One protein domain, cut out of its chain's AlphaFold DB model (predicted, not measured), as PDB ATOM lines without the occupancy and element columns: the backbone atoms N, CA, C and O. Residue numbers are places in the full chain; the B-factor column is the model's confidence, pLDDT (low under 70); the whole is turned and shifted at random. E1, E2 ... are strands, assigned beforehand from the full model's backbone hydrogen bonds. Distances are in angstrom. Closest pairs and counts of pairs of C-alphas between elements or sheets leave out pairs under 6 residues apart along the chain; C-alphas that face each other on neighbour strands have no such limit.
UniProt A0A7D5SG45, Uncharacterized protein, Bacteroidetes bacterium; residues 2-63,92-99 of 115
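What this domain is: This is residues 2 to 63 and 92 to 99 of the 115 residues of an uncharacterized protein of Bacteroidetes bacterium (UniProt A0A7D5SG45). The model is a single, twisted sheet of five antiparallel strands side by side, with no named helix over either face. The first residues fold back beside the edge strand E1, where residues 2 to 3 pair with residues 15 to 16, and a long loop of residues 45 to 55 joins E3 to E4 at one end of the strands. The printed part has 70 residues with no named helix and five named strands, E1 to E5 along the chain, in the same order across the sheet; the class is all strand. It is only just loose, close to compact, with a radius of gyration of the C-alphas of 13.4 A, and the C-alphas span 36 by 28 by 17 A.

How they stand to each other: The sheet is formed by E1, residues 12 to 19, E2, residues 26 to 33, E3, residues 38 to 44, E4, residues 56 to 61, and E5, residues 92 to 97. E1 to E4 form a meander, each strand the antiparallel neighbour of the one before. The inner strands E2 and E3 are a hairpin at 165 degrees between their directions; C-alphas 32 and 38 face each other at 4.3 A, and N 31 and O 39 are 2.8 A apart, within hydrogen-bond range. On the other side of E2 is the edge strand E1, also a hairpin with E2, at 168 degrees, with N 16 and O 30 at 2.8 A. E3 and E4 are a hairpin at 159 degrees, with N 42 and O 58 at 2.8 A. E5, the other edge strand, is antiparallel to E4 at 163 degrees, with N 59 and O 94 at 2.8 A. E1 is apart from E4 and E5, and E2 is apart from E5. From edge to edge the strands' lines turn by 60 degrees.

Where its parts are: E1 begins at C-alpha 12, at (211.030, 143.339, 170.684), and is 19.6 A from first to last C-alpha. E2 measures 19.0 A and E3 20.1 A; E3 ends at C-alpha 44, at (193.676, 133.783, 183.907). E4 measures 16.1 A. E5 measures 16.6 A and ends at C-alpha 97, at (196.833, 139.530, 190.651).

The domain as a whole: The two C-alphas farthest apart, those of Asn 8 and Asn 47, are 37.4 A apart. Residues 64 to 91 are not printed, and C-alphas 63 and 92 are 6.7 A apart across this cut, on the link from E4 to E5. The link from E2 to E3 is tight, that from E1 to E2 short, and that from E3 to E4 long, with 11 residues. The mean pLDDT of the printed part is 90.3; residues 8 to 10 and 62 to 63 are under 70.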
ATOM      1  N   ASN A   2     201.427 134.862 165.465       95.38
ATOM      2  CA  ASN A   2     202.808 135.356 165.558       95.38
ATOM      3  C   ASN A   2     202.866 136.796 165.033       95.38
ATOM      4  O   ASN A   2     202.297 137.073 163.979       95.38
ATOM      5  N   ILE A   3     203.538 137.689 165.754       93.25
ATOM      6  CA  ILE A   3     203.635 139.119 165.452       93.25
ATOM      7  C   ILE A   3     205.106 139.520 165.410       93.25
ATOM      8  O   ILE A   3     205.851 139.259 166.356       93.25
ATOM      9  N   ILE A   4     205.503 140.175 164.320       91.75
ATOM     10  CA  ILE A   4     206.848 140.717 164.119       91.75
ATOM     11  C   ILE A   4     206.726 142.244 164.039       91.75
ATOM     12  O   ILE A   4     205.913 142.736 163.250       91.75
ATOM     13  N   PRO A   5     207.482 143.009 164.847       89.94
ATOM     14  CA  PRO A   5     207.464 144.467 164.782       89.94
ATOM     15  C   PRO A   5     207.910 144.992 163.412       89.94
ATOM     16  O   PRO A   5     208.888 144.517 162.843       89.94
ATOM     17  N   ILE A   6     207.199 145.999 162.897       87.94
ATOM     18  CA  ILE A   6     207.478 146.612 161.583       87.94
ATOM     19  C   ILE A   6     208.445 147.800 161.715       87.94
ATOM     20  O   ILE A   6     209.163 148.137 160.776       87.94
ATOM     21  N   LYS A   7     208.473 148.452 162.884       80.62
ATOM     22  CA  LYS A   7     209.357 149.586 163.169       80.62
ATOM     23  C   LYS A   7     210.500 149.179 164.085       80.62
ATOM     24  O   LYS A   7     210.368 148.321 164.950       80.62
ATOM     25  N   ASN A   8     211.621 149.842 163.855       60.06
ATOM     26  CA  ASN A   8     212.950 149.412 164.245       60.06
ATOM     27  C   ASN A   8     213.366 149.915 165.634       60.06
ATOM     28  O   ASN A   8     214.528 150.258 165.791       60.06
ATOM     29  N   ASP A   9     212.442 150.021 166.594       59.69
ATOM     30  CA  ASP A   9     212.715 150.600 167.915       59.69
ATOM     31  C   ASP A   9     212.415 149.615 169.059       59.69
ATOM     32  O   ASP A   9     211.259 149.368 169.389       59.69
ATOM     33  N   GLN A  10     213.393 149.007 169.738       69.56
ATOM     34  CA  GLN A  10     214.531 148.188 169.266       69.56
ATOM     35  C   GLN A  10     214.668 146.882 170.082       69.56
ATOM     36  O   GLN A  10     215.596 146.100 169.858       69.56
ATOM     37  N   GLU A  11     213.754 146.618 171.019       82.25
ATOM     38  CA  GLU A  11     213.917 145.533 171.992       82.25
ATOM     39  C   GLU A  11     213.087 144.297 171.639       82.25
ATOM     40  O   GLU A  11     213.534 143.181 171.869       82.25
ATOM     41  N   LEU A  12     211.912 144.456 171.028       86.75
ATOM     42  CA  LEU A  12     211.030 143.339 170.684       86.75
ATOM     43  C   LEU A  12     211.461 142.662 169.371       86.75
ATOM     44  O   LEU A  12     211.610 143.326 168.350       86.75
ATOM     45  N   ILE A  13     211.609 141.332 169.383       89.56
ATOM     46  CA  ILE A  13     211.915 140.520 168.192       89.56
ATOM     47  C   ILE A  13     210.663 139.800 167.683       89.56
ATOM     48  O   ILE A  13     210.355 139.852 166.494       89.56
ATOM     49  N   LEU A  14     209.948 139.103 168.571       91.94
ATOM     50  CA  LEU A  14     208.812 138.255 168.206       91.94
ATOM     51  C   LEU A  14     207.809 138.182 169.355       91.94
ATOM     52  O   LEU A  14     208.192 137.931 170.496       91.94
ATOM     53  N   GLY A  15     206.525 138.322 169.036       93.56
ATOM     54  CA  GLY A  15     205.432 137.973 169.939       93.56
ATOM     55  C   GLY A  15     204.664 136.762 169.423       93.56
ATOM     56  O   GLY A  15     204.204 136.760 168.283       93.56
ATOM     57  N   LYS A  16     204.492 135.733 170.254       96.88
ATOM     58  CA  LYS A  16     203.557 134.630 170.009       96.88
ATOM     59  C   LYS A  16     202.417 134.712 171.010       96.88
ATOM     60  O   LYS A  16     202.652 134.818 172.209       96.88
ATOM     61  N   PHE A  17     201.193 134.621 170.515       97.31
ATOM     62  CA  PHE A  17     199.980 134.745 171.314       97.31
ATOM     63  C   PHE A  17     199.065 133.556 171.048       97.31
ATOM     64  O   PHE A  17     198.746 133.253 169.892       97.31
ATOM     65  N   TRP A  18     198.642 132.891 172.117       97.88
ATOM     66  CA  TRP A  18     197.609 131.863 172.086       97.88
ATOM     67  C   TRP A  18     196.299 132.531 172.458       97.88
ATOM     68  O   TRP A  18     196.135 132.997 173.585       97.88
ATOM     69  N   ILE A  19     195.415 132.614 171.471       97.00
ATOM     70  CA  ILE A  19     194.166 133.360 171.542       97.00
ATOM     71  C   ILE A  19     193.035 132.345 171.406       97.00
ATOM     72  O   ILE A  19     193.100 131.499 170.511       97.00
ATOM     73  N   ASP A  20     192.042 132.402 172.293       95.44
ATOM     74  CA  ASP A  20     190.833 131.593 172.126       95.44
ATOM     75  C   ASP A  20     190.040 132.055 170.893       95.44
ATOM     76  O   ASP A  20     190.004 133.237 170.549       95.44
ATOM     77  N   VAL A  21     189.458 131.097 170.173       92.75
ATOM     78  CA  VAL A  21     188.830 131.358 168.868       92.75
ATOM     79  C   VAL A  21     187.433 131.948 169.039       92.75
ATOM     80  O   VAL A  21     187.009 132.763 168.223       92.75
ATOM     81  N   LEU A  22     186.718 131.539 170.089       92.94
ATOM     82  CA  LEU A  22     185.343 131.973 170.339       92.94
ATOM     83  C   LEU A  22     185.306 133.308 171.084       92.94
ATOM     84  O   LEU A  22     184.516 134.187 170.751       92.94
ATOM     85  N   ASN A  23     186.188 133.469 172.066       91.19
ATOM     86  CA  ASN A  23     186.378 134.687 172.835       91.19
ATOM     87  C   ASN A  23     187.827 135.115 172.605       91.19
ATOM     88  O   ASN A  23     188.705 134.436 173.122       91.19
ATOM     89  N   PRO A  24     188.115 136.195 171.857       92.06
ATOM     90  CA  PRO A  24     189.473 136.546 171.425       92.06
ATOM     91  C   PRO A  24     190.363 137.070 172.573       92.06
ATOM     92  O   PRO A  24     190.851 138.198 172.557       92.06
ATOM     93  N   LEU A  25     190.577 136.232 173.585       96.75
ATOM     94  CA  LEU A  25     191.331 136.451 174.809       96.75
ATOM     95  C   LEU A  25     192.670 135.733 174.708       96.75
ATOM     96  O   LEU A  25     192.749 134.602 174.226       96.75
ATOM     97  N   ILE A  26     193.729 136.378 175.188       97.31
ATOM     98  CA  ILE A  26     195.089 135.842 175.146       97.31
ATOM     99  C   ILE A  26     195.317 135.017 176.411       97.31
ATOM    100  O   ILE A  26     195.490 135.593 177.474       97.31
ATOM    101  N   TYR A  27     195.392 133.692 176.316       97.44
ATOM    102  CA  TYR A  27     195.645 132.826 177.483       97.44
ATOM    103  C   TYR A  27     197.127 132.574 177.743       97.44
ATOM    104  O   TYR A  27     197.540 132.374 178.882       97.44
ATOM    105  N   LYS A  28     197.943 132.594 176.688       97.75
ATOM    106  CA  LYS A  28     199.399 132.496 176.790       97.75
ATOM    107  C   LYS A  28     200.032 133.519 175.863       97.75
ATOM    108  O   LYS A  28     199.569 133.708 174.735       97.75
ATOM    109  N   SER A  29     201.122 134.126 176.310       96.38
ATOM    110  CA  SER A  29     202.009 134.885 175.439       96.38
ATOM    111  C   SER A  29     203.456 134.430 175.595       96.38
ATOM    112  O   SER A  29     203.857 133.911 176.637       96.38
ATOM    113  N   GLN A  30     204.227 134.583 174.528       94.94
ATOM    114  CA  GLN A  30     205.668 134.403 174.527       94.94
ATOM    115  C   GLN A  30     206.283 135.576 173.773       94.94
ATOM    116  O   GLN A  30     206.053 135.736 172.573       94.94
ATOM    117  N   ILE A  31     207.049 136.392 174.484       91.69
ATOM    118  CA  ILE A  31     207.671 137.605 173.970       91.69
ATOM    119  C   ILE A  31     209.179 137.396 173.969       91.69
ATOM    120  O   ILE A  31     209.785 137.233 175.022       91.69
ATOM    121  N   THR A  32     209.791 137.401 172.792       89.12
ATOM    122  CA  THR A  32     211.245 137.326 172.647       89.12
ATOM    123  C   THR A  32     211.791 138.722 172.421       89.12
ATOM    124  O   THR A  32     211.384 139.406 171.476       89.12
ATOM    125  N   THR A  33     212.724 139.127 173.274       87.38
ATOM    126  CA  THR A  33     213.431 140.395 173.164       87.38
ATOM    127  C   THR A  33     214.881 140.188 172.738       87.38
ATOM    128  O   THR A  33     215.407 139.074 172.760       87.38
ATOM    129  N   ARG A  34     215.528 141.267 172.301       85.00
ATOM    130  CA  ARG A  34     216.907 141.249 171.814       85.00
ATOM    131  C   ARG A  34     217.911 141.003 172.930       85.00
ATOM    132  O   ARG A  34     218.836 140.222 172.727       85.00
ATOM    133  N   ASN A  35     217.730 141.648 174.081       80.38
ATOM    134  CA  ASN A  35     218.750 141.684 175.126       80.38
ATOM    135  C   ASN A  35     218.361 140.919 176.397       80.38
ATOM    136  O   ASN A  35     219.241 140.499 177.142       80.38
ATOM    137  N   ASN A  36     217.065 140.689 176.626       75.12
ATOM    138  CA  ASN A  36     216.543 140.150 177.888       75.12
ATOM    139  C   ASN A  36     215.920 138.749 177.751       75.12
ATOM    140  O   ASN A  36     215.264 138.263 178.671       75.12
ATOM    141  N   GLY A  37     216.151 138.072 176.623       82.00
ATOM    142  CA  GLY A  37     215.713 136.695 176.409       82.00
ATOM    143  C   GLY A  37     214.227 136.577 176.067       82.00
ATOM    144  O   GLY A  37     213.672 137.400 175.342       82.00
ATOM    145  N   THR A  38     213.593 135.496 176.521       86.38
ATOM    146  CA  THR A  38     212.175 135.225 176.256       86.38
ATOM    147  C   THR A  38     211.372 135.261 177.547       86.38
ATOM    148  O   THR A  38     211.689 134.563 178.506       86.38
ATOM    149  N   LEU A  39     210.299 136.044 177.529       86.94
ATOM    150  CA  LEU A  39     209.279 136.094 178.562       86.94
ATOM    151  C   LEU A  39     208.108 135.199 178.158       86.94
ATOM    152  O   LEU A  39     207.581 135.352 177.055       86.94
ATOM    153  N   GLU A  40     207.661 134.307 179.039       93.88
ATOM    154  CA  GLU A  40     206.379 133.615 178.865       93.88
ATOM    155  C   GLU A  40     205.376 134.123 179.897       93.88
ATOM    156  O   GLU A  40     205.711 134.266 181.074       93.88
ATOM    157  N   THR A  41     204.135 134.361 179.473       95.94
ATOM    158  CA  THR A  41     203.038 134.695 180.387       95.94
ATOM    159  C   THR A  41     201.852 133.764 180.196       95.94
ATOM    160  O   THR A  41     201.591 133.291 179.088       95.94
ATOM    161  N   GLN A  42     201.115 133.527 181.276       98.06
ATOM    162  CA  GLN A  42     199.824 132.853 181.290       98.06
ATOM    163  C   GLN A  42     198.801 133.767 181.955       98.06
ATOM    164  O   GLN A  42     199.026 134.232 183.070       98.06
ATOM    165  N   ASN A  43     197.695 134.024 181.269       98.00
ATOM    166  CA  ASN A  43     196.635 134.890 181.763       98.00
ATOM    167  C   ASN A  43     195.453 134.035 182.221       98.00
ATOM    168  O   ASN A  43     195.012 133.137 181.498       98.00
ATOM    169  N   THR A  44     194.915 134.362 183.389       98.06
ATOM    170  CA  THR A  44     193.676 133.783 183.907       98.06
ATOM    171  C   THR A  44     192.594 134.847 183.872       98.06
ATOM    172  O   THR A  44     192.799 135.965 184.344       98.06
ATOM    173  N   TYR A  45     191.436 134.484 183.329       97.25
ATOM    174  CA  TYR A  45     190.268 135.349 183.229       97.25
ATOM    175  C   TYR A  45     189.143 134.801 184.104       97.25
ATOM    176  O   TYR A  45     188.879 133.599 184.108       97.25
ATOM    177  N   GLY A  46     188.471 135.693 184.819       94.94
ATOM    178  CA  GLY A  46     187.359 135.398 185.706       94.94
ATOM    179  C   GLY A  46     186.358 136.544 185.684       94.94
ATOM    180  O   GLY A  46     185.572 136.676 184.742       94.94
ATOM    181  N   ASN A  47     186.391 137.391 186.711       94.19
ATOM    182  CA  ASN A  47     185.374 138.422 186.923       94.19
ATOM    183  C   ASN A  47     185.361 139.479 185.814       94.19
ATOM    184  O   ASN A  47     184.313 140.058 185.520       94.19
ATOM    185  N   TYR A  48     186.508 139.710 185.173       93.50
ATOM    186  CA  TYR A  48     186.681 140.765 184.175       93.50
ATOM    187  C   TYR A  48     186.759 140.244 182.733       93.50
ATOM    188  O   TYR A  48     187.074 140.999 181.810       93.50
ATOM    189  N   LEU A  49     186.383 138.977 182.510       94.31
ATOM    190  CA  LEU A  49     186.424 138.315 181.202       94.31
ATOM    191  C   LEU A  49     185.674 139.092 180.111       94.31
ATOM    192  O   LEU A  49     186.166 139.209 178.992       94.31
ATOM    193  N   LYS A  50     184.512 139.671 180.438       93.00
ATOM    194  CA  LYS A  50     183.694 140.451 179.487       93.00
ATOM    195  C   LYS A  50     184.410 141.688 178.936       93.00
ATOM    196  O   LYS A  50     184.040 142.173 177.874       93.00
ATOM    197  N   PHE A  51     185.411 142.187 179.656       93.50
ATOM    198  CA  PHE A  51     186.221 143.342 179.272       93.50
ATOM    199  C   PHE A  51     187.578 142.929 178.688       93.50
ATOM    200  O   PHE A  51     188.386 143.786 178.344       93.50
ATOM    201  N   GLY A  52     187.848 141.622 178.594       94.19
ATOM    202  CA  GLY A  52     189.133 141.089 178.155       94.19
ATOM    203  C   GLY A  52     190.294 141.392 179.101       94.19
ATOM    204  O   GLY A  52     191.450 141.331 178.682       94.19
ATOM    205  N   LEU A  53     190.005 141.704 180.367       95.69
ATOM    206  CA  LEU A  53     191.011 142.013 181.380       95.69
ATOM    207  C   LEU A  53     191.300 140.761 182.223       95.69
ATOM    208  O   LEU A  53     190.353 140.108 182.665       95.69
ATOM    209  N   PRO A  54     192.575 140.397 182.431       97.12
ATOM    210  CA  PRO A  54     192.929 139.231 183.227       97.12
ATOM    211  C   PRO A  54     192.774 139.515 184.723       97.12
ATOM    212  O   PRO A  54     193.143 140.578 185.212       97.12
ATOM    213  N   ASP A  55     192.305 138.526 185.470       97.62
ATOM    214  CA  ASP A  55     192.309 138.543 186.934       97.62
ATOM    215  C   ASP A  55     193.720 138.210 187.463       97.62
ATOM    216  O   ASP A  55     194.126 138.666 188.531       97.62
ATOM    217  N   GLN A  56     194.501 137.444 186.695       98.00
ATOM    218  CA  GLN A  56     195.866 137.066 187.046       98.00
ATOM    219  C   GLN A  56     196.751 136.951 185.806       98.00
ATOM    220  O   GLN A  56     196.317 136.463 184.761       98.00
ATOM    221  N   ILE A  57     198.019 137.334 185.947       97.50
ATOM    222  CA  ILE A  57     199.073 137.050 184.975       97.50
ATOM    223  C   ILE A  57     200.207 136.330 185.702       97.50
ATOM    224  O   ILE A  57     200.817 136.878 186.620       97.50
ATOM    225  N   LEU A  58     200.500 135.102 185.286       96.75
ATOM    226  CA  LEU A  58     201.658 134.343 185.731       96.75
ATOM    227  C   LEU A  58     202.773 134.489 184.698       96.75
ATOM    228  O   LEU A  58     202.624 134.094 183.546       96.75
ATOM    229  N   ILE A  59     203.892 135.057 185.115       93.44
ATOM    230  CA  ILE A  59     205.057 135.316 184.280       93.44
ATOM    231  C   ILE A  59     206.145 134.318 184.655       93.44
ATOM    232  O   ILE A  59     206.530 134.219 185.820       93.44
ATOM    233  N   LYS A  60     206.674 133.612 183.660       90.06
ATOM    234  CA  LYS A  60     207.827 132.728 183.803       90.06
ATOM    235  C   LYS A  60     209.085 133.466 183.370       90.06
ATOM    236  O   LYS A  60     209.167 133.953 182.241       90.06
ATOM    237  N   VAL A  61     210.072 133.507 184.254       75.69
ATOM    238  CA  VAL A  61     211.374 134.124 184.001       75.69
ATOM    239  C   VAL A  61     212.433 133.028 183.938       75.69
ATOM    240  O   VAL A  61     212.685 132.320 184.915       75.69
ATOM    241  N   GLU A  62     213.068 132.884 182.777       69.44
ATOM    242  CA  GLU A  62     214.219 131.996 182.625       69.44
ATOM    243  C   GLU A  62     215.462 132.637 183.254       69.44
ATOM    244  O   GLU A  62     215.966 133.656 182.785       69.44
ATOM    245  N   VAL A  63     215.990 132.032 184.320       59.03
ATOM    246  CA  VAL A  63     217.168 132.542 185.039       59.03
ATOM    247  C   VAL A  63     218.454 132.079 184.340       59.03
ATOM    248  O   VAL A  63     219.252 131.314 184.882       59.03
ATOM    249  N   GLY A  92     212.113 130.978 187.555       81.94
ATOM    250  CA  GLY A  92     211.440 131.864 188.499       81.94
ATOM    251  C   GLY A  92     210.040 132.221 188.008       81.94
ATOM    252  O   GLY A  92     209.798 132.280 186.800       81.94
ATOM    253  N   TRP A  93     209.129 132.499 188.938       88.44
ATOM    254  CA  TRP A  93     207.749 132.866 188.626       88.44
ATOM    255  C   TRP A  93     207.370 134.177 189.307       88.44
ATOM    256  O   TRP A  93     207.641 134.369 190.490       88.44
ATOM    257  N   ILE A  94     206.725 135.068 188.558       90.69
ATOM    258  CA  ILE A  94     206.126 136.301 189.072       90.69
ATOM    259  C   ILE A  94     204.625 136.198 188.839       90.69
ATOM    260  O   ILE A  94     204.182 136.016 187.707       90.69
ATOM    261  N   GLN A  95     203.839 136.323 189.901       95.19
ATOM    262  CA  GLN A  95     202.385 136.330 189.819       95.19
ATOM    263  C   GLN A  95     201.861 137.745 190.052       95.19
ATOM    264  O   GLN A  95     202.054 138.317 191.121       95.19
ATOM    265  N   LEU A  96     201.156 138.282 189.062       95.62
ATOM    266  CA  LEU A  96     200.376 139.508 189.180       95.62
ATOM    267  C   LEU A  96     198.915 139.125 189.386       95.62
ATOM    268  O   LEU A  96     198.392 138.301 188.639       95.62
ATOM    269  N   THR A  97     198.268 139.707 190.391       96.62
ATOM    270  CA  THR A  97     196.833 139.530 190.651       96.62
ATOM    271  C   THR A  97     196.174 140.895 190.593       96.62
ATOM    272  O   THR A  97     196.676 141.846 191.192       96.62
ATOM    273  N   PHE A  98     195.070 140.988 189.867       95.75
ATOM    274  CA  PHE A  98     194.358 142.229 189.634       95.75
ATOM    275  C   PHE A  98     192.974 142.158 190.261       95.75
ATOM    276  O   PHE A  98     192.262 141.160 190.163       95.75
ATOM    277  N   SER A  99     192.586 143.248 190.907       94.00
ATOM    278  CA  SER A  99     191.285 143.385 191.547       94.00
ATOM    279  C   SER A  99     190.797 144.814 191.408       94.00
ATOM    280  O   SER A  99     191.603 145.744 191.405       94.00
TER     281      SER A  99